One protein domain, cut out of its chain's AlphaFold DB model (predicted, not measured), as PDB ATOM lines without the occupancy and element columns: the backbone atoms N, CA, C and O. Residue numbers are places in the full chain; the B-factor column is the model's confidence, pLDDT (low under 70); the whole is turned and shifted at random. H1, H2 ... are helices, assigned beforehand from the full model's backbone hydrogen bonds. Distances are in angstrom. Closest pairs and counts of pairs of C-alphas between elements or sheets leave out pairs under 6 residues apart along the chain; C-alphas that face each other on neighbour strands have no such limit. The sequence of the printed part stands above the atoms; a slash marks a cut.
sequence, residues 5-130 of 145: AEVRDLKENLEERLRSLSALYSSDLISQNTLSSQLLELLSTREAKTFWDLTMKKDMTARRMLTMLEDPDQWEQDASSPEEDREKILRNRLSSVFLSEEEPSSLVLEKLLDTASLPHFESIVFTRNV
ATOM      1  N   ALA A   5     148.457  97.166 150.777       82.75
ATOM      2  CA  ALA A   5     149.268  98.319 150.409       82.75
ATOM      3  C   ALA A   5     148.471  99.636 150.414       82.75
ATOM      4  O   ALA A   5     148.933 100.610 150.992       82.75
ATOM      5  N   GLU A   6     147.253  99.660 149.870       87.31
ATOM      6  CA  GLU A   6     146.430 100.875 149.786       87.31
ATOM      7  C   GLU A   6     145.997 101.364 151.177       87.31
ATOM      8  O   GLU A   6     145.991 102.562 151.457       87.31
ATOM      9  N   VAL A   7     145.686 100.437 152.091       89.06
ATOM     10  CA  VAL A   7     145.353 100.770 153.487       89.06
ATOM     11  C   VAL A   7     146.559 101.364 154.213       89.06
ATOM     12  O   VAL A   7     146.409 102.332 154.963       89.06
ATOM     13  N   ARG A   8     147.751 100.796 153.993       90.81
ATOM     14  CA  ARG A   8     148.995 101.308 154.572       90.81
ATOM     15  C   ARG A   8     149.315 102.704 154.043       90.81
ATOM     16  O   ARG A   8     149.593 103.582 154.851       90.81
ATOM     17  N   ASP A   9     149.192 102.926 152.740       93.31
ATOM     18  CA  ASP A   9     149.471 104.228 152.130       93.31
ATOM     19  C   ASP A   9     148.507 105.304 152.659       93.31
ATOM     20  O   ASP A   9     148.921 106.417 152.988       93.31
ATOM     21  N   LEU A  10     147.216 104.984 152.814       93.88
ATOM     22  CA  LEU A  10     146.246 105.891 153.443       93.88
ATOM     23  C   LEU A  10     146.636 106.228 154.886       93.88
ATOM     24  O   LEU A  10     146.575 107.391 155.286       93.88
ATOM     25  N   LYS A  11     147.044 105.218 155.659       93.56
ATOM     26  CA  LYS A  11     147.472 105.392 157.049       93.56
ATOM     27  C   LYS A  11     148.700 106.295 157.151       93.56
ATOM     28  O   LYS A  11     148.671 107.258 157.911       93.56
ATOM     29  N   GLU A  12     149.742 106.013 156.374       93.94
ATOM     30  CA  GLU A  12     150.995 106.777 156.380       93.94
ATOM     31  C   GLU A  12     150.756 108.249 156.031       93.94
ATOM     32  O   GLU A  12     151.233 109.130 156.745       93.94
ATOM     33  N   ASN A  13     149.931 108.525 155.016       94.31
ATOM     34  CA  ASN A  13     149.566 109.893 154.635       94.31
ATOM     35  C   ASN A  13     148.833 110.648 155.758       94.31
ATOM     36  O   ASN A  13     149.096 111.828 156.000       94.31
ATOM     37  N   LEU A  14     147.895 109.993 156.451       95.12
ATOM     38  CA  LEU A  14     147.170 110.607 157.569       95.12
ATOM     39  C   LEU A  14     148.106 110.879 158.754       95.12
ATOM     40  O   LEU A  14     148.062 111.964 159.334       95.12
ATOM     41  N   GLU A  15     148.985 109.932 159.081       94.44
ATOM     42  CA  GLU A  15     149.978 110.088 160.145       94.44
ATOM     43  C   GLU A  15     151.006 111.181 159.837       94.44
ATOM     44  O   GLU A  15     151.379 111.935 160.734       94.44
ATOM     45  N   GLU A  16     151.449 111.318 158.587       94.62
ATOM     46  CA  GLU A  16     152.361 112.389 158.172       94.62
ATOM     47  C   GLU A  16     151.723 113.774 158.347       94.62
ATOM     48  O   GLU A  16     152.360 114.709 158.848       94.62
ATOM     49  N   ARG A  17     150.434 113.912 158.014       94.94
ATOM     50  CA  ARG A  17     149.688 115.156 158.254       94.94
ATOM     51  C   ARG A  17     149.538 115.448 159.745       94.94
ATOM     52  O   ARG A  17     149.724 116.593 160.150       94.94
ATOM     53  N   LEU A  18     149.269 114.437 160.574       95.12
ATOM     54  CA  LEU A  18     149.237 114.598 162.031       95.12
ATOM     55  C   LEU A  18     150.605 115.018 162.593       95.12
ATOM     56  O   LEU A  18     150.670 115.934 163.410       95.12
ATOM     57  N   ARG A  19     151.701 114.414 162.119       94.38
ATOM     58  CA  ARG A  19     153.076 114.808 162.476       94.38
ATOM     59  C   ARG A  19     153.380 116.248 162.077       94.38
ATOM     60  O   ARG A  19     153.934 116.998 162.875       94.38
ATOM     61  N   SER A  20     152.950 116.661 160.889       94.00
ATOM     62  CA  SER A  20     153.087 118.044 160.426       94.00
ATOM     63  C   SER A  20     152.324 119.021 161.327       94.00
ATOM     64  O   SER A  20     152.865 120.056 161.710       94.00
ATOM     65  N   LEU A  21     151.094 118.683 161.728       94.75
ATOM     66  CA  LEU A  21     150.310 119.495 162.665       94.75
ATOM     67  C   LEU A  21     150.953 119.572 164.054       94.75
ATOM     68  O   LEU A  21     150.964 120.648 164.650       94.75
ATOM     69  N   SER A  22     151.522 118.467 164.545       93.94
ATOM     70  CA  SER A  22     152.261 118.435 165.813       93.94
ATOM     71  C   SER A  22     153.470 119.366 165.761       93.94
ATOM     72  O   SER A  22     153.591 120.228 166.625       93.94
ATOM     73  N   ALA A  23     154.281 119.295 164.700       93.44
ATOM     74  CA  ALA A  23     155.450 120.156 164.525       93.44
ATOM     75  C   ALA A  23     155.090 121.651 164.449       93.44
ATOM     76  O   ALA A  23     155.795 122.497 165.005       93.44
ATOM     77  N   LEU A  24     153.986 121.995 163.775       94.94
ATOM     78  CA  LEU A  24     153.490 123.372 163.720       94.94
ATOM     79  C   LEU A  24     153.018 123.858 165.095       94.94
ATOM     80  O   LEU A  24     153.295 124.998 165.466       94.94
ATOM     81  N   TYR A  25     152.311 123.010 165.846       93.88
ATOM     82  CA  TYR A  25     151.816 123.357 167.176       93.88
ATOM     83  C   TYR A  25     152.952 123.475 168.198       93.88
ATOM     84  O   TYR A  25     153.021 124.470 168.909       93.88
ATOM     85  N   SER A  26     153.888 122.523 168.221       93.12
ATOM     86  CA  SER A  26     155.039 122.524 169.133       93.12
ATOM     87  C   SER A  26     156.010 123.680 168.881       93.12
ATOM     88  O   SER A  26     156.789 124.031 169.759       93.12
ATOM     89  N   SER A  27     155.987 124.248 167.674       94.81
ATOM     90  CA  SER A  27     156.778 125.427 167.297       94.81
ATOM     91  C   SER A  27     156.028 126.746 167.529       94.81
ATOM     92  O   SER A  27     156.457 127.777 167.011       94.81
ATOM     93  N   ASP A  28     154.886 126.718 168.228       93.88
ATOM     94  CA  ASP A  28     153.998 127.863 168.476       93.88
ATOM     95  C   ASP A  28     153.517 128.587 167.196       93.88
ATOM     96  O   ASP A  28     153.095 129.745 167.233       93.88
ATOM     97  N   LEU A  29     153.547 127.914 166.036       95.62
ATOM     98  CA  LEU A  29     153.135 128.499 164.752       95.62
ATOM     99  C   LEU A  29     151.614 128.501 164.570       95.62
ATOM    100  O   LEU A  29     151.084 129.282 163.777       95.62
ATOM    101  N   ILE A  30     150.905 127.625 165.284       95.31
ATOM    102  CA  ILE A  30     149.445 127.542 165.262       95.31
ATOM    103  C   ILE A  30     148.881 127.501 166.681       95.31
ATOM    104  O   ILE A  30     149.437 126.881 167.579       95.31
ATOM    105  N   SER A  31     147.725 128.136 166.876       95.69
ATOM    106  CA  SER A  31     146.995 128.067 168.145       95.69
ATOM    107  C   SER A  31     146.276 126.723 168.313       95.69
ATOM    108  O   SER A  31     145.978 126.046 167.327       95.69
ATOM    109  N   GLN A  32     145.872 126.378 169.540       94.44
ATOM    110  CA  GLN A  32     145.038 125.191 169.791       94.44
ATOM    111  C   GLN A  32     143.700 125.238 169.025       94.44
ATOM    112  O   GLN A  32     143.207 124.210 168.567       94.44
ATOM    113  N   ASN A  33     143.123 126.429 168.831       93.62
ATOM    114  CA  ASN A  33     141.900 126.600 168.040       93.62
ATOM    115  C   ASN A  33     142.135 126.324 166.540       93.62
ATOM    116  O   ASN A  33     141.296 125.747 165.845       93.62
ATOM    117  N   THR A  34     143.301 126.722 166.031       95.06
ATOM    118  CA  THR A  34     143.721 126.397 164.664       95.06
ATOM    119  C   THR A  34     143.948 124.893 164.530       95.06
ATOM    120  O   THR A  34     143.420 124.287 163.603       95.06
ATOM    121  N   LEU A  35     144.650 124.279 165.487       95.31
ATOM    122  CA  LEU A  35     144.891 122.837 165.537       95.31
ATOM    123  C   LEU A  35     143.580 122.041 165.519       95.31
ATOM    124  O   LEU A  35     143.412 121.170 164.672       95.31
ATOM    125  N   SER A  36     142.621 122.366 166.391       95.12
ATOM    126  CA  SER A  36     141.333 121.657 166.445       95.12
ATOM    127  C   SER A  36     140.533 121.774 165.144       95.12
ATOM    128  O   SER A  36     139.895 120.812 164.718       95.12
ATOM    129  N   SER A  37     140.609 122.929 164.474       94.12
ATOM    130  CA  SER A  37     140.004 123.135 163.153       94.12
ATOM    131  C   SER A  37     140.661 122.253 162.089       94.12
ATOM    132  O   SER A  37     139.960 121.587 161.331       94.12
ATOM    133  N   GLN A  38     141.996 122.209 162.065       95.50
ATOM    134  CA  GLN A  38     142.764 121.414 161.105       95.50
ATOM    135  C   GLN A  38     142.590 119.904 161.323       95.50
ATOM    136  O   GLN A  38     142.470 119.155 160.356       95.50
ATOM    137  N   LEU A  39     142.491 119.449 162.576       95.81
ATOM    138  CA  LEU A  39     142.161 118.058 162.899       95.81
ATOM    139  C   LEU A  39     140.774 117.678 162.371       95.81
ATOM    140  O   LEU A  39     140.615 116.635 161.742       95.81
ATOM    141  N   LEU A  40     139.772 118.538 162.575       94.75
ATOM    142  CA  LEU A  40     138.428 118.298 162.054       94.75
ATOM    143  C   LEU A  40     138.412 118.245 160.517       94.75
ATOM    144  O   LEU A  40     137.754 117.378 159.941       94.75
ATOM    145  N   GLU A  41     139.145 119.139 159.848       93.75
ATOM    146  CA  GLU A  41     139.296 119.133 158.387       93.75
ATOM    147  C   GLU A  41     139.955 117.842 157.889       93.75
ATOM    148  O   GLU A  41     139.426 117.212 156.972       93.75
ATOM    149  N   LEU A  42     141.039 117.400 158.535       94.56
ATOM    150  CA  LEU A  42     141.736 116.152 158.218       94.56
ATOM    151  C   LEU A  42     140.806 114.934 158.314       94.56
ATOM    152  O   LEU A  42     140.757 114.118 157.392       94.56
ATOM    153  N   LEU A  43     140.034 114.827 159.397       93.88
ATOM    154  CA  LEU A  43     139.116 113.704 159.633       93.88
ATOM    155  C   LEU A  43     137.892 113.733 158.707       93.88
ATOM    156  O   LEU A  43     137.293 112.695 158.431       93.88
ATOM    157  N   SER A  44     137.548 114.907 158.173       91.56
ATOM    158  CA  SER A  44     136.467 115.080 157.195       91.56
ATOM    159  C   SER A  44     136.896 114.742 155.756       91.56
ATOM    160  O   SER A  44     136.079 114.809 154.832       91.56
ATOM    161  N   THR A  45     138.168 114.396 155.524       92.19
ATOM    162  CA  THR A  45     138.665 114.030 154.190       92.19
ATOM    163  C   THR A  45     138.131 112.674 153.723       92.19
ATOM    164  O   THR A  45     137.785 111.787 154.507       92.19
ATOM    165  N   ARG A  46     138.097 112.476 152.395       90.38
ATOM    166  CA  ARG A  46     137.752 111.174 151.804       90.38
ATOM    167  C   ARG A  46     138.747 110.086 152.217       90.38
ATOM    168  O   ARG A  46     138.317 108.968 152.450       90.38
ATOM    169  N   GLU A  47     140.030 110.424 152.326       91.38
ATOM    170  CA  GLU A  47     141.101 109.511 152.747       91.38
ATOM    171  C   GLU A  47     140.839 108.965 154.155       91.38
ATOM    172  O   GLU A  47     140.789 107.749 154.333       91.38
ATOM    173  N   ALA A  48     140.563 109.847 155.124       91.81
ATOM    174  CA  ALA A  48     140.218 109.461 156.492       91.81
ATOM    175  C   ALA A  48     138.969 108.570 156.541       91.81
ATOM    176  O   ALA A  48     138.966 107.528 157.198       91.81
ATOM    177  N   LYS A  49     137.925 108.927 155.781       90.06
ATOM    178  CA  LYS A  49     136.704 108.116 155.683       90.06
ATOM    179  C   LYS A  49     136.964 106.739 155.070       90.06
ATOM    180  O   LYS A  49     136.449 105.745 155.572       90.06
ATOM    181  N   THR A  50     137.743 106.665 153.992       90.75
ATOM    182  CA  THR A  50     138.084 105.395 153.340       90.75
ATOM    183  C   THR A  50     138.918 104.519 154.268       90.75
ATOM    184  O   THR A  50     138.595 103.345 154.425       90.75
ATOM    185  N   PHE A  51     139.919 105.082 154.945       91.44
ATOM    186  CA  PHE A  51     140.699 104.355 155.941       91.44
ATOM    187  C   PHE A  51     139.803 103.789 157.054       91.44
ATOM    188  O   PHE A  51     139.857 102.590 157.331       91.44
ATOM    189  N   TRP A  52     138.912 104.612 157.617       89.56
ATOM    190  CA  TRP A  52     137.930 104.196 158.623       89.56
ATOM    191  C   TRP A  52     137.021 103.057 158.141       89.56
ATOM    192  O   TRP A  52     136.859 102.041 158.825       89.56
ATOM    193  N   ASP A  53     136.444 103.210 156.945       88.50
ATOM    194  CA  ASP A  53     135.532 102.233 156.351       88.50
ATOM    195  C   ASP A  53     136.207 100.865 156.140       88.50
ATOM    196  O   ASP A  53     135.550  99.830 156.279       88.50
ATOM    197  N   LEU A  54     137.508 100.858 155.829       88.81
ATOM    198  CA  LEU A  54     138.289  99.645 155.577       88.81
ATOM    199  C   LEU A  54     138.776  98.955 156.856       88.81
ATOM    200  O   LEU A  54     138.808  97.724 156.901       88.81
ATOM    201  N   THR A  55     139.150  99.723 157.883       85.38
ATOM    202  CA  THR A  55     139.904  99.200 159.037       85.38
ATOM    203  C   THR A  55     139.097  99.094 160.327       85.38
ATOM    204  O   THR A  55     139.320  98.166 161.098       85.38
ATOM    205  N   MET A  56     138.138  99.991 160.562       81.31
ATOM    206  CA  MET A  56     137.518 100.155 161.889       81.31
ATOM    207  C   MET A  56     135.999  99.958 161.875       81.31
ATOM    208  O   MET A  56     135.404  99.582 162.884       81.31
ATOM    209  N   LYS A  57     135.353 100.123 160.713       79.31
ATOM    210  CA  LYS A  57     133.890 100.039 160.565       79.31
ATOM    211  C   LYS A  57     133.273  98.731 161.069       79.31
ATOM    212  O   LYS A  57     132.144  98.747 161.555       79.31
ATOM    213  N   LYS A  58     133.987  97.608 160.939       80.62
ATOM    214  CA  LYS A  58     133.490  96.278 161.334       80.62
ATOM    215  C   LYS A  58     133.216  96.177 162.837       80.62
ATOM    216  O   LYS A  58     132.233  95.551 163.216       80.62
ATOM    217  N   ASP A  59     134.009  96.868 163.654       83.50
ATOM    218  CA  ASP A  59     133.917  96.834 165.120       83.50
ATOM    219  C   ASP A  59     133.271  98.098 165.701       83.50
ATOM    220  O   ASP A  59     133.289  98.324 166.910       83.50
ATOM    221  N   MET A  60     132.667  98.929 164.849       82.50
ATOM    222  CA  MET A  60     132.137 100.238 165.230       82.50
ATOM    223  C   MET A  60     131.122 100.159 166.371       82.50
ATOM    224  O   MET A  60     131.147 100.995 167.269       82.50
ATOM    225  N   THR A  61     130.233  99.164 166.365       83.81
ATOM    226  CA  THR A  61     129.253  98.994 167.446       83.81
ATOM    227  C   THR A  61     129.947  98.728 168.777       83.81
ATOM    228  O   THR A  61     129.618  99.374 169.765       83.81
ATOM    229  N   ALA A  62     130.936  97.830 168.799       86.56
ATOM    230  CA  ALA A  62     131.683  97.506 170.010       86.56
ATOM    231  C   ALA A  62     132.489  98.713 170.510       86.56
ATOM    232  O   ALA A  62     132.433  99.028 171.694       86.56
ATOM    233  N   ARG A  63     133.158  99.438 169.605       86.06
ATOM    234  CA  ARG A  63     133.909 100.663 169.924       86.06
ATOM    235  C   ARG A  63     133.004 101.761 170.489       86.06
ATOM    236  O   ARG A  63     133.299 102.310 171.541       86.06
ATOM    237  N   ARG A  64     131.846 102.011 169.866       85.88
ATOM    238  CA  ARG A  64     130.844 102.971 170.366       85.88
ATOM    239  C   ARG A  64     130.308 102.578 171.743       85.88
ATOM    240  O   ARG A  64     130.166 103.439 172.604       85.88
ATOM    241  N   MET A  65     130.014 101.293 171.951       85.94
ATOM    242  CA  MET A  65     129.574 100.795 173.256       85.94
ATOM    243  C   MET A  65     130.666 100.954 174.313       85.94
ATOM    244  O   MET A  65     130.346 101.343 175.428       85.94
ATOM    245  N   LEU A  66     131.932 100.704 173.968       86.38
ATOM    246  CA  LEU A  66     133.065 100.925 174.865       86.38
ATOM    247  C   LEU A  66     133.144 102.399 175.287       86.38
ATOM    248  O   LEU A  66     133.108 102.679 176.478       86.38
ATOM    249  N   THR A  67     133.124 103.333 174.332       84.00
ATOM    250  CA  THR A  67     133.150 104.777 174.623       84.00
ATOM    251  C   THR A  67     131.968 105.224 175.488       84.00
ATOM    252  O   THR A  67     132.138 106.031 176.394       84.00
ATOM    253  N   MET A  68     130.766 104.693 175.241       87.69
ATOM    254  CA  MET A  68     129.585 104.980 176.064       87.69
ATOM    255  C   MET A  68     129.725 104.433 177.494       87.69
ATOM    256  O   MET A  68     129.231 105.046 178.432       87.69
ATOM    257  N   LEU A  69     130.358 103.271 177.669       90.00
ATOM    258  CA  LEU A  69     130.559 102.657 178.985       90.00
ATOM    259  C   LEU A  69     131.682 103.325 179.786       90.00
ATOM    260  O   LEU A  69     131.638 103.288 181.013       90.00
ATOM    261  N   GLU A  70     132.674 103.905 179.111       88.31
ATOM    262  CA  GLU A  70     133.759 104.657 179.747       88.31
ATOM    263  C   GLU A  70     133.256 105.949 180.399       88.31
ATOM    264  O   GLU A  70     133.689 106.274 181.503       88.31
ATOM    265  N   ASP A  71     132.331 106.658 179.742       86.62
ATOM    266  CA  ASP A  71     131.744 107.899 180.256       86.62
ATOM    267  C   ASP A  71     130.289 108.091 179.763       86.62
ATOM    268  O   ASP A  71     130.041 108.752 178.742       86.62
ATOM    269  N   PRO A  72     129.305 107.481 180.453       88.62
ATOM    270  CA  PRO A  72     127.905 107.526 180.038       88.62
ATOM    271  C   PRO A  72     127.284 108.919 180.190       88.62
ATOM    272  O   PRO A  72     126.453 109.305 179.366       88.62
ATOM    273  N   ASP A  73     127.708 109.685 181.195       89.25
ATOM    274  CA  ASP A  73     127.168 111.019 181.470       89.25
ATOM    275  C   ASP A  73     127.585 112.000 180.368       89.25
ATOM    276  O   ASP A  73     126.752 112.715 179.802       89.25
ATOM    277  N   GLN A  74     128.866 111.982 179.985       87.38
ATOM    278  CA  GLN A  74     129.358 112.799 178.880       87.38
ATOM    279  C   GLN A  74     128.730 112.382 177.546       87.38
ATOM    280  O   GLN A  74     128.440 113.233 176.705       87.38
ATOM    281  N   TRP A  75     128.480 111.084 177.341       89.12
ATOM    282  CA  TRP A  75     127.780 110.599 176.152       89.12
ATOM    283  C   TRP A  75     126.361 111.170 176.044       89.12
ATOM    284  O   TRP A  75     125.955 111.628 174.972       89.12
ATOM    285  N   GLU A  76     125.600 111.145 177.138       88.75
ATOM    286  CA  GLU A  76     124.239 111.684 177.183       88.75
ATOM    287  C   GLU A  76     124.230 113.208 176.986       88.75
ATOM    288  O   GLU A  76     123.414 113.742 176.220       88.75
ATOM    289  N   GLN A  77     125.183 113.916 177.598       89.62
ATOM    290  CA  GLN A  77     125.355 115.354 177.414       89.62
ATOM    291  C   GLN A  77     125.660 115.711 175.950       89.62
ATOM    292  O   GLN A  77     125.019 116.594 175.375       89.62
ATOM    293  N   ASP A  78     126.597 115.007 175.316       88.62
ATOM    294  CA  ASP A  78     126.978 115.250 173.922       88.62
ATOM    295  C   ASP A  78     125.814 114.951 172.973       88.62
ATOM    296  O   ASP A  78     125.560 115.701 172.029       88.62
ATOM    297  N   ALA A  79     125.070 113.872 173.230       87.00
ATOM    298  CA  ALA A  79     123.935 113.468 172.407       87.00
ATOM    299  C   ALA A  79     122.744 114.438 172.495       87.00
ATOM    300  O   ALA A  79     122.036 114.619 171.502       87.00
ATOM    301  N   SER A  80     122.528 115.058 173.658       89.19
ATOM    302  CA  SER A  80     121.428 116.001 173.906       89.19
ATOM    303  C   SER A  80     121.753 117.451 173.524       89.19
ATOM    304  O   SER A  80     120.843 118.277 173.406       89.19
ATOM    305  N   SER A  81     123.029 117.763 173.289       91.44
ATOM    306  CA  SER A  81     123.489 119.113 172.961       91.44
ATOM    307  C   SER A  81     123.086 119.560 171.539       91.44
ATOM    308  O   SER A  81     123.090 118.753 170.602       91.44
ATOM    309  N   PRO A  82     122.791 120.859 171.321       91.44
ATOM    310  CA  PRO A  82     122.588 121.426 169.985       91.44
ATOM    311  C   PRO A  82     123.797 121.220 169.059       91.44
ATOM    312  O   PRO A  82     124.933 121.124 169.511       91.44
ATOM    313  N   GLU A  83     123.585 121.194 167.738       87.38
ATOM    314  CA  GLU A  83     124.663 120.957 166.756       87.38
ATOM    315  C   GLU A  83     125.843 121.936 166.870       87.38
ATOM    316  O   GLU A  83     126.990 121.503 166.788       87.38
ATOM    317  N   GLU A  84     125.582 123.224 167.113       86.25
ATOM    318  CA  GLU A  84     126.645 124.225 167.285       86.25
ATOM    319  C   GLU A  84     127.523 123.928 168.511       86.25
ATOM    320  O   GLU A  84     128.750 124.051 168.456       86.25
ATOM    321  N   ASP A  85     126.909 123.483 169.607       91.44
ATOM    322  CA  ASP A  85     127.626 123.130 170.830       91.44
ATOM    323  C   ASP A  85     128.370 121.806 170.660       91.44
ATOM    324  O   ASP A  85     129.531 121.702 171.056       91.44
ATOM    325  N   ARG A  86     127.775 120.833 169.959       92.00
ATOM    326  CA  ARG A  86     128.448 119.581 169.583       92.00
ATOM    327  C   ARG A  86     129.678 119.818 168.716       92.00
ATOM    328  O   ARG A  86     130.670 119.120 168.891       92.00
ATOM    329  N   GLU A  87     129.671 120.811 167.828       92.00
ATOM    330  CA  GLU A  87     130.875 121.160 167.065       92.00
ATOM    331  C   GLU A  87     131.995 121.681 167.979       92.00
ATOM    332  O   GLU A  87     133.155 121.288 167.819       92.00
ATOM    333  N   LYS A  88     131.667 122.535 168.956       92.25
ATOM    334  CA  LYS A  88     132.643 123.034 169.942       92.25
ATOM    335  C   LYS A  88     133.185 121.891 170.806       92.25
ATOM    336  O   LYS A  88     134.398 121.788 170.981       92.25
ATOM    337  N   ILE A  89     132.304 121.009 171.282       93.44
ATOM    338  CA  ILE A  89     132.663 119.809 172.048       93.44
ATOM    339  C   ILE A  89     133.606 118.918 171.233       93.44
ATOM    340  O   ILE A  89     134.677 118.553 171.722       93.44
ATOM    341  N   LEU A  90     133.259 118.630 169.974       93.94
ATOM    342  CA  LEU A  90     134.076 117.820 169.075       93.94
ATOM    343  C   LEU A  90     135.471 118.423 168.903       93.94
ATOM    344  O   LEU A  90     136.463 117.736 169.120       93.94
ATOM    345  N   ARG A  91     135.572 119.713 168.563       94.38
ATOM    346  CA  ARG A  91     136.864 120.404 168.395       94.38
ATOM    347  C   ARG A  91     137.732 120.305 169.652       94.38
ATOM    348  O   ARG A  91     138.922 120.004 169.550       94.38
ATOM    349  N   ASN A  92     137.141 120.519 170.826       94.12
ATOM    350  CA  ASN A  92     137.852 120.414 172.098       94.12
ATOM    351  C   ASN A  92     138.362 118.988 172.331       94.12
ATOM    352  O   ASN A  92     139.549 118.810 172.607       94.12
ATOM    353  N   ARG A  93     137.505 117.977 172.140       92.25
ATOM    354  CA  ARG A  93     137.866 116.559 172.278       92.25
ATOM    355  C   ARG A  93     138.971 116.147 171.315       92.25
ATOM    356  O   ARG A  93     139.940 115.543 171.754       92.25
ATOM    357  N   LEU A  94     138.886 116.539 170.044       94.56
ATOM    358  CA  LEU A  94     139.927 116.250 169.056       94.56
ATOM    359  C   LEU A  94     141.276 116.840 169.474       94.56
ATOM    360  O   LEU A  94     142.285 116.144 169.421       94.56
ATOM    361  N   SER A  95     141.303 118.093 169.941       94.25
ATOM    362  CA  SER A  95     142.550 118.686 170.435       94.25
ATOM    363  C   SER A  95     143.068 117.993 171.697       94.25
ATOM    364  O   SER A  95     144.265 117.774 171.806       94.25
ATOM    365  N   SER A  96     142.184 117.588 172.613       93.25
ATOM    366  CA  SER A  96     142.562 116.876 173.839       93.25
ATOM    367  C   SER A  96     143.164 115.501 173.532       93.25
ATOM    368  O   SER A  96     144.236 115.180 174.025       93.25
ATOM    369  N   VAL A  97     142.526 114.725 172.647       92.38
ATOM    370  CA  VAL A  97     143.027 113.420 172.181       92.38
ATOM    371  C   VAL A  97     144.361 113.563 171.456       92.38
ATOM    372  O   VAL A  97     145.253 112.741 171.629       92.38
ATOM    373  N   PHE A  98     144.513 114.598 170.631       93.12
ATOM    374  CA  PHE A  98     145.761 114.826 169.913       93.12
ATOM    375  C   PHE A  98     146.913 115.206 170.851       93.12
ATOM    376  O   PHE A  98     148.037 114.778 170.631       93.12
ATOM    377  N   LEU A  99     146.626 115.992 171.892       91.38
ATOM    378  CA  LEU A  99     147.615 116.472 172.861       91.38
ATOM    379  C   LEU A  99     147.814 115.527 174.057       91.38
ATOM    380  O   LEU A  99     148.646 115.813 174.913       91.38
ATOM    381  N   SER A 100     147.061 114.425 174.151       87.94
ATOM    382  CA  SER A 100     147.199 113.465 175.256       87.94
ATOM    383  C   SER A 100     148.451 112.593 175.149       87.94
ATOM    384  O   SER A 100     148.804 111.924 176.113       87.94
ATOM    385  N   GLU A 101     149.091 112.568 173.980       80.62
ATOM    386  CA  GLU A 101     150.322 111.828 173.706       80.62
ATOM    387  C   GLU A 101     151.388 112.813 173.198       80.62
ATOM    388  O   GLU A 101     151.059 113.764 172.487       80.62
ATOM    389  N   GLU A 102     152.661 112.594 173.543       69.75
ATOM    390  CA  GLU A 102     153.764 113.481 173.123       69.75
ATOM    391  C   GLU A 102     154.001 113.456 171.606       69.75
ATOM    392  O   GLU A 102     154.325 114.486 171.012       69.75
ATOM    393  N   GLU A 103     153.802 112.300 170.963       72.94
ATOM    394  CA  GLU A 103     153.985 112.132 169.523       72.94
ATOM    395  C   GLU A 103     152.726 111.564 168.848       72.94
ATOM    396  O   GLU A 103     152.103 110.626 169.365       72.94
ATOM    397  N   PRO A 104     152.358 112.062 167.649       74.38
ATOM    398  CA  PRO A 104     151.266 111.490 166.876       74.38
ATOM    399  C   PRO A 104     151.590 110.054 166.465       74.38
ATOM    400  O   PRO A 104     152.423 109.804 165.594       74.38
ATOM    401  N   SER A 105     150.898 109.109 167.090       80.75
ATOM    402  CA  SER A 105     151.017 107.681 166.816       80.75
ATOM    403  C   SER A 105     149.782 107.152 166.088       80.75
ATOM    404  O   SER A 105     148.734 107.805 166.040       80.75
ATOM    405  N   SER A 106     149.863 105.923 165.571       85.56
ATOM    406  CA  SER A 106     148.692 105.226 165.022       85.56
ATOM    407  C   SER A 106     147.527 105.182 166.014       85.56
ATOM    408  O   SER A 106     146.373 105.294 165.613       85.56
ATOM    409  N   LEU A 107     147.823 105.077 167.313       88.19
ATOM    410  CA  LEU A 107     146.815 105.084 168.367       88.19
ATOM    411  C   LEU A 107     146.089 106.433 168.455       88.19
ATOM    412  O   LEU A 107     144.875 106.457 168.642       88.19
ATOM    413  N   VAL A 108     146.804 107.553 168.295       92.06
ATOM    414  CA  VAL A 108     146.191 108.892 168.254       92.06
ATOM    415  C   VAL A 108     145.264 109.005 167.049       92.06
ATOM    416  O   VAL A 108     144.128 109.447 167.199       92.06
ATOM    417  N   LEU A 109     145.703 108.553 165.870       92.75
ATOM    418  CA  LEU A 109     144.863 108.531 164.668       92.75
ATOM    419  C   LEU A 109     143.583 107.708 164.888       92.75
ATOM    420  O   LEU A 109     142.494 108.179 164.566       92.75
ATOM    421  N   GLU A 110     143.699 106.515 165.472       91.31
ATOM    422  CA  GLU A 110     142.548 105.664 165.790       91.31
ATOM    423  C   GLU A 110     141.590 106.339 166.780       91.31
ATOM    424  O   GLU A 110     140.396 106.419 166.500       91.31
ATOM    425  N   LYS A 111     142.095 106.904 167.885       91.25
ATOM    426  CA  LYS A 111     141.270 107.616 168.878       91.25
ATOM    427  C   LYS A 111     140.562 108.839 168.277       91.25
ATOM    428  O   LYS A 111     139.404 109.115 168.608       91.25
ATOM    429  N   LEU A 112     141.232 109.578 167.389       93.81
ATOM    430  CA  LEU A 112     140.645 110.719 166.679       93.81
ATOM    431  C   LEU A 112     139.505 110.277 165.757       93.81
ATOM    432  O   LEU A 112     138.447 110.908 165.742       93.81
ATOM    433  N   LEU A 113     139.703 109.188 165.010       92.62
ATOM    434  CA  LEU A 113     138.681 108.622 164.134       92.62
ATOM    435  C   LEU A 113     137.502 108.049 164.928       92.62
ATOM    436  O   LEU A 113     136.356 108.326 164.577       92.62
ATOM    437  N   ASP A 114     137.764 107.336 166.027       90.81
ATOM    438  CA  ASP A 114     136.729 106.836 166.936       90.81
ATOM    439  C   ASP A 114     135.867 107.997 167.451       90.81
ATOM    440  O   ASP A 114     134.643 107.964 167.302       90.81
ATOM    441  N   THR A 115     136.501 109.076 167.925       91.44
ATOM    442  CA  THR A 115     135.814 110.296 168.385       91.44
ATOM    443  C   THR A 115     134.979 110.936 167.271       91.44
ATOM    444  O   THR A 115     133.809 111.251 167.469       91.44
ATOM    445  N   ALA A 116     135.544 111.112 166.076       91.25
ATOM    446  CA  ALA A 116     134.847 111.721 164.941       91.25
ATOM    447  C   ALA A 116     133.688 110.861 164.399       91.25
ATOM    448  O   ALA A 116     132.754 111.382 163.787       91.25
ATOM    449  N   SER A 117     133.739 109.548 164.625       88.69
ATOM    450  CA  SER A 117     132.745 108.580 164.156       88.69
ATOM    451  C   SER A 117     131.562 108.374 165.107       88.69
ATOM    452  O   SER A 117     130.661 107.578 164.807       88.69
ATOM    453  N   LEU A 118     131.539 109.057 166.257       90.62
ATOM    454  CA  LEU A 118     130.433 108.939 167.202       90.62
ATOM    455  C   LEU A 118     129.116 109.438 166.578       90.62
ATOM    456  O   LEU A 118     129.121 110.426 165.838       90.62
ATOM    457  N   PRO A 119     127.963 108.805 166.882       88.12
ATOM    458  CA  PRO A 119     126.695 109.100 166.205       88.12
ATOM    459  C   PRO A 119     126.276 110.576 166.261       88.12
ATOM    460  O   PRO A 119     125.711 111.105 165.309       88.12
ATOM    461  N   HIS A 120     126.563 111.254 167.374       89.94
ATOM    462  CA  HIS A 120     126.211 112.657 167.588       89.94
ATOM    463  C   HIS A 120     127.176 113.648 166.905       89.94
ATOM    464  O   HIS A 120     126.835 114.824 166.789       89.94
ATOM    465  N   PHE A 121     128.329 113.187 166.405       90.94
ATOM    466  CA  PHE A 121     129.292 113.990 165.638       90.94
ATOM    467  C   PHE A 121     129.321 113.648 164.143       90.94
ATOM    468  O   PHE A 121     129.804 114.448 163.341       90.94
ATOM    469  N   GLU A 122     128.750 112.507 163.744       85.25
ATOM    470  CA  GLU A 122     128.763 112.013 162.362       85.25
ATOM    471  C   GLU A 122     128.247 113.067 161.364       85.25
ATOM    472  O   GLU A 122     128.824 113.250 160.285       85.25
ATOM    473  N   SER A 123     127.209 113.824 161.753       84.38
ATOM    474  CA  SER A 123     126.628 114.861 160.898       84.38
ATOM    475  C   SER A 123     127.579 116.040 160.639       84.38
ATOM    476  O   SER A 123     127.549 116.640 159.560       84.38
ATOM    477  N   ILE A 124     128.453 116.340 161.597       87.25
ATOM    478  CA  ILE A 124     129.419 117.440 161.548       87.25
ATOM    479  C   ILE A 124     130.611 117.046 160.671       87.25
ATOM    480  O   ILE A 124     131.050 117.841 159.842       87.25
ATOM    481  N   VAL A 125     131.100 115.810 160.808       86.06
ATOM    482  CA  VAL A 125     132.314 115.327 160.127       86.06
ATOM    483  C   VAL A 125     132.027 114.908 158.683       86.06
ATOM    484  O   VAL A 125     132.683 115.367 157.749       86.06
ATOM    485  N   PHE A 126     131.016 114.066 158.452       75.31
ATOM    486  CA  PHE A 126     130.848 113.405 157.150       75.31
ATOM    487  C   PHE A 126     129.815 114.061 156.229       75.31
ATOM    488  O   PHE A 126     129.850 113.833 155.018       75.31
ATOM    489  N   THR A 127     128.920 114.900 156.756       66.06
ATOM    490  CA  THR A 127     127.908 115.622 155.952       66.06
ATOM    491  C   THR A 127     128.331 117.034 155.558       66.06
ATOM    492  O   THR A 127     127.706 117.628 154.674       66.06
ATOM    493  N   ARG A 128     129.420 117.569 156.133       56.44
ATOM    494  CA  ARG A 128     129.970 118.893 155.784       56.44
ATOM    495  C   ARG A 128     130.281 119.039 154.292       56.44
ATOM    496  O   ARG A 128     129.987 120.074 153.695       56.44
ATOM    497  N   ASN A 129     130.758 117.968 153.663       46.38
ATOM    498  CA  ASN A 129     131.153 117.972 152.252       46.38
ATOM    499  C   ASN A 129     129.976 117.963 151.261       46.38
ATOM    500  O   ASN A 129     130.187 118.193 150.073       46.38
ATOM    501  N   VAL A 130     128.735 117.745 151.715       48.00
ATOM    502  CA  VAL A 130     127.556 117.776 150.828       48.00
ATOM    503  C   VAL A 130     127.083 119.215 150.576       48.00
ATOM    504  O   VAL A 130     126.567 119.514 149.503       48.00
TER     505      VAL A 130
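This is residues 5 to 130 of the 145 residues of an uncharacterized protein of Candidatus Aegiribacteria sp. MLS_C (UniProt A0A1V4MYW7). What shape? Two helical hairpins, H1 with H2 and H6 with H7, cross, H7 nearest the middle; H3 and H4 wind past H7, and H5 leads back to H6. What builds it? It is all helix, 126 printed residues with eight named helices, H1 to H8. It is compact and rounded, with C-alpha radius of gyration 14.2 A, spanning 36 by 35 by 31 A.

What touches the longest helix? H1, residues 5 to 26, forms a hairpin with H2, residues 32 to 43, at a shallow tilt of 8 degrees; C-alphas 21 and 35 are closest, 7.0 A. Residues 7 to 14 alone touch H3, residues 46 to 55, C-alphas 10 and 51 being closest, 6.3 A. How do the hairpins meet? H6, residues 83 to 99, forms a hairpin with H7, residues 106 to 116; C-alphas 94 and 112 are closest, 6.1 A. H6 residues 91 to 95 alone touch H2, about perpendicular at 82 degrees; C-alphas 36 and 91 are closest, 5.0 A. What else? H4, residues 57 to 70, and H8, residues 122 to 126, are close to H7 but not clearly touching, as is H5, residues 72 to 80, to H6. In H4 8 of 10 O i to N i+4 pairs are within hydrogen-bond range; in the other helices every such pair is.

Where does H1 begin? C-alpha 5 is at (149.268, 98.319, 150.409). Where does H8 end? C-alpha 126 is at (130.848, 113.405, 157.150).

Is it cut? The printed part has no cut and no long link. Low confidence? pLDDT is under 70 at residue 102 and residues 127 to 130.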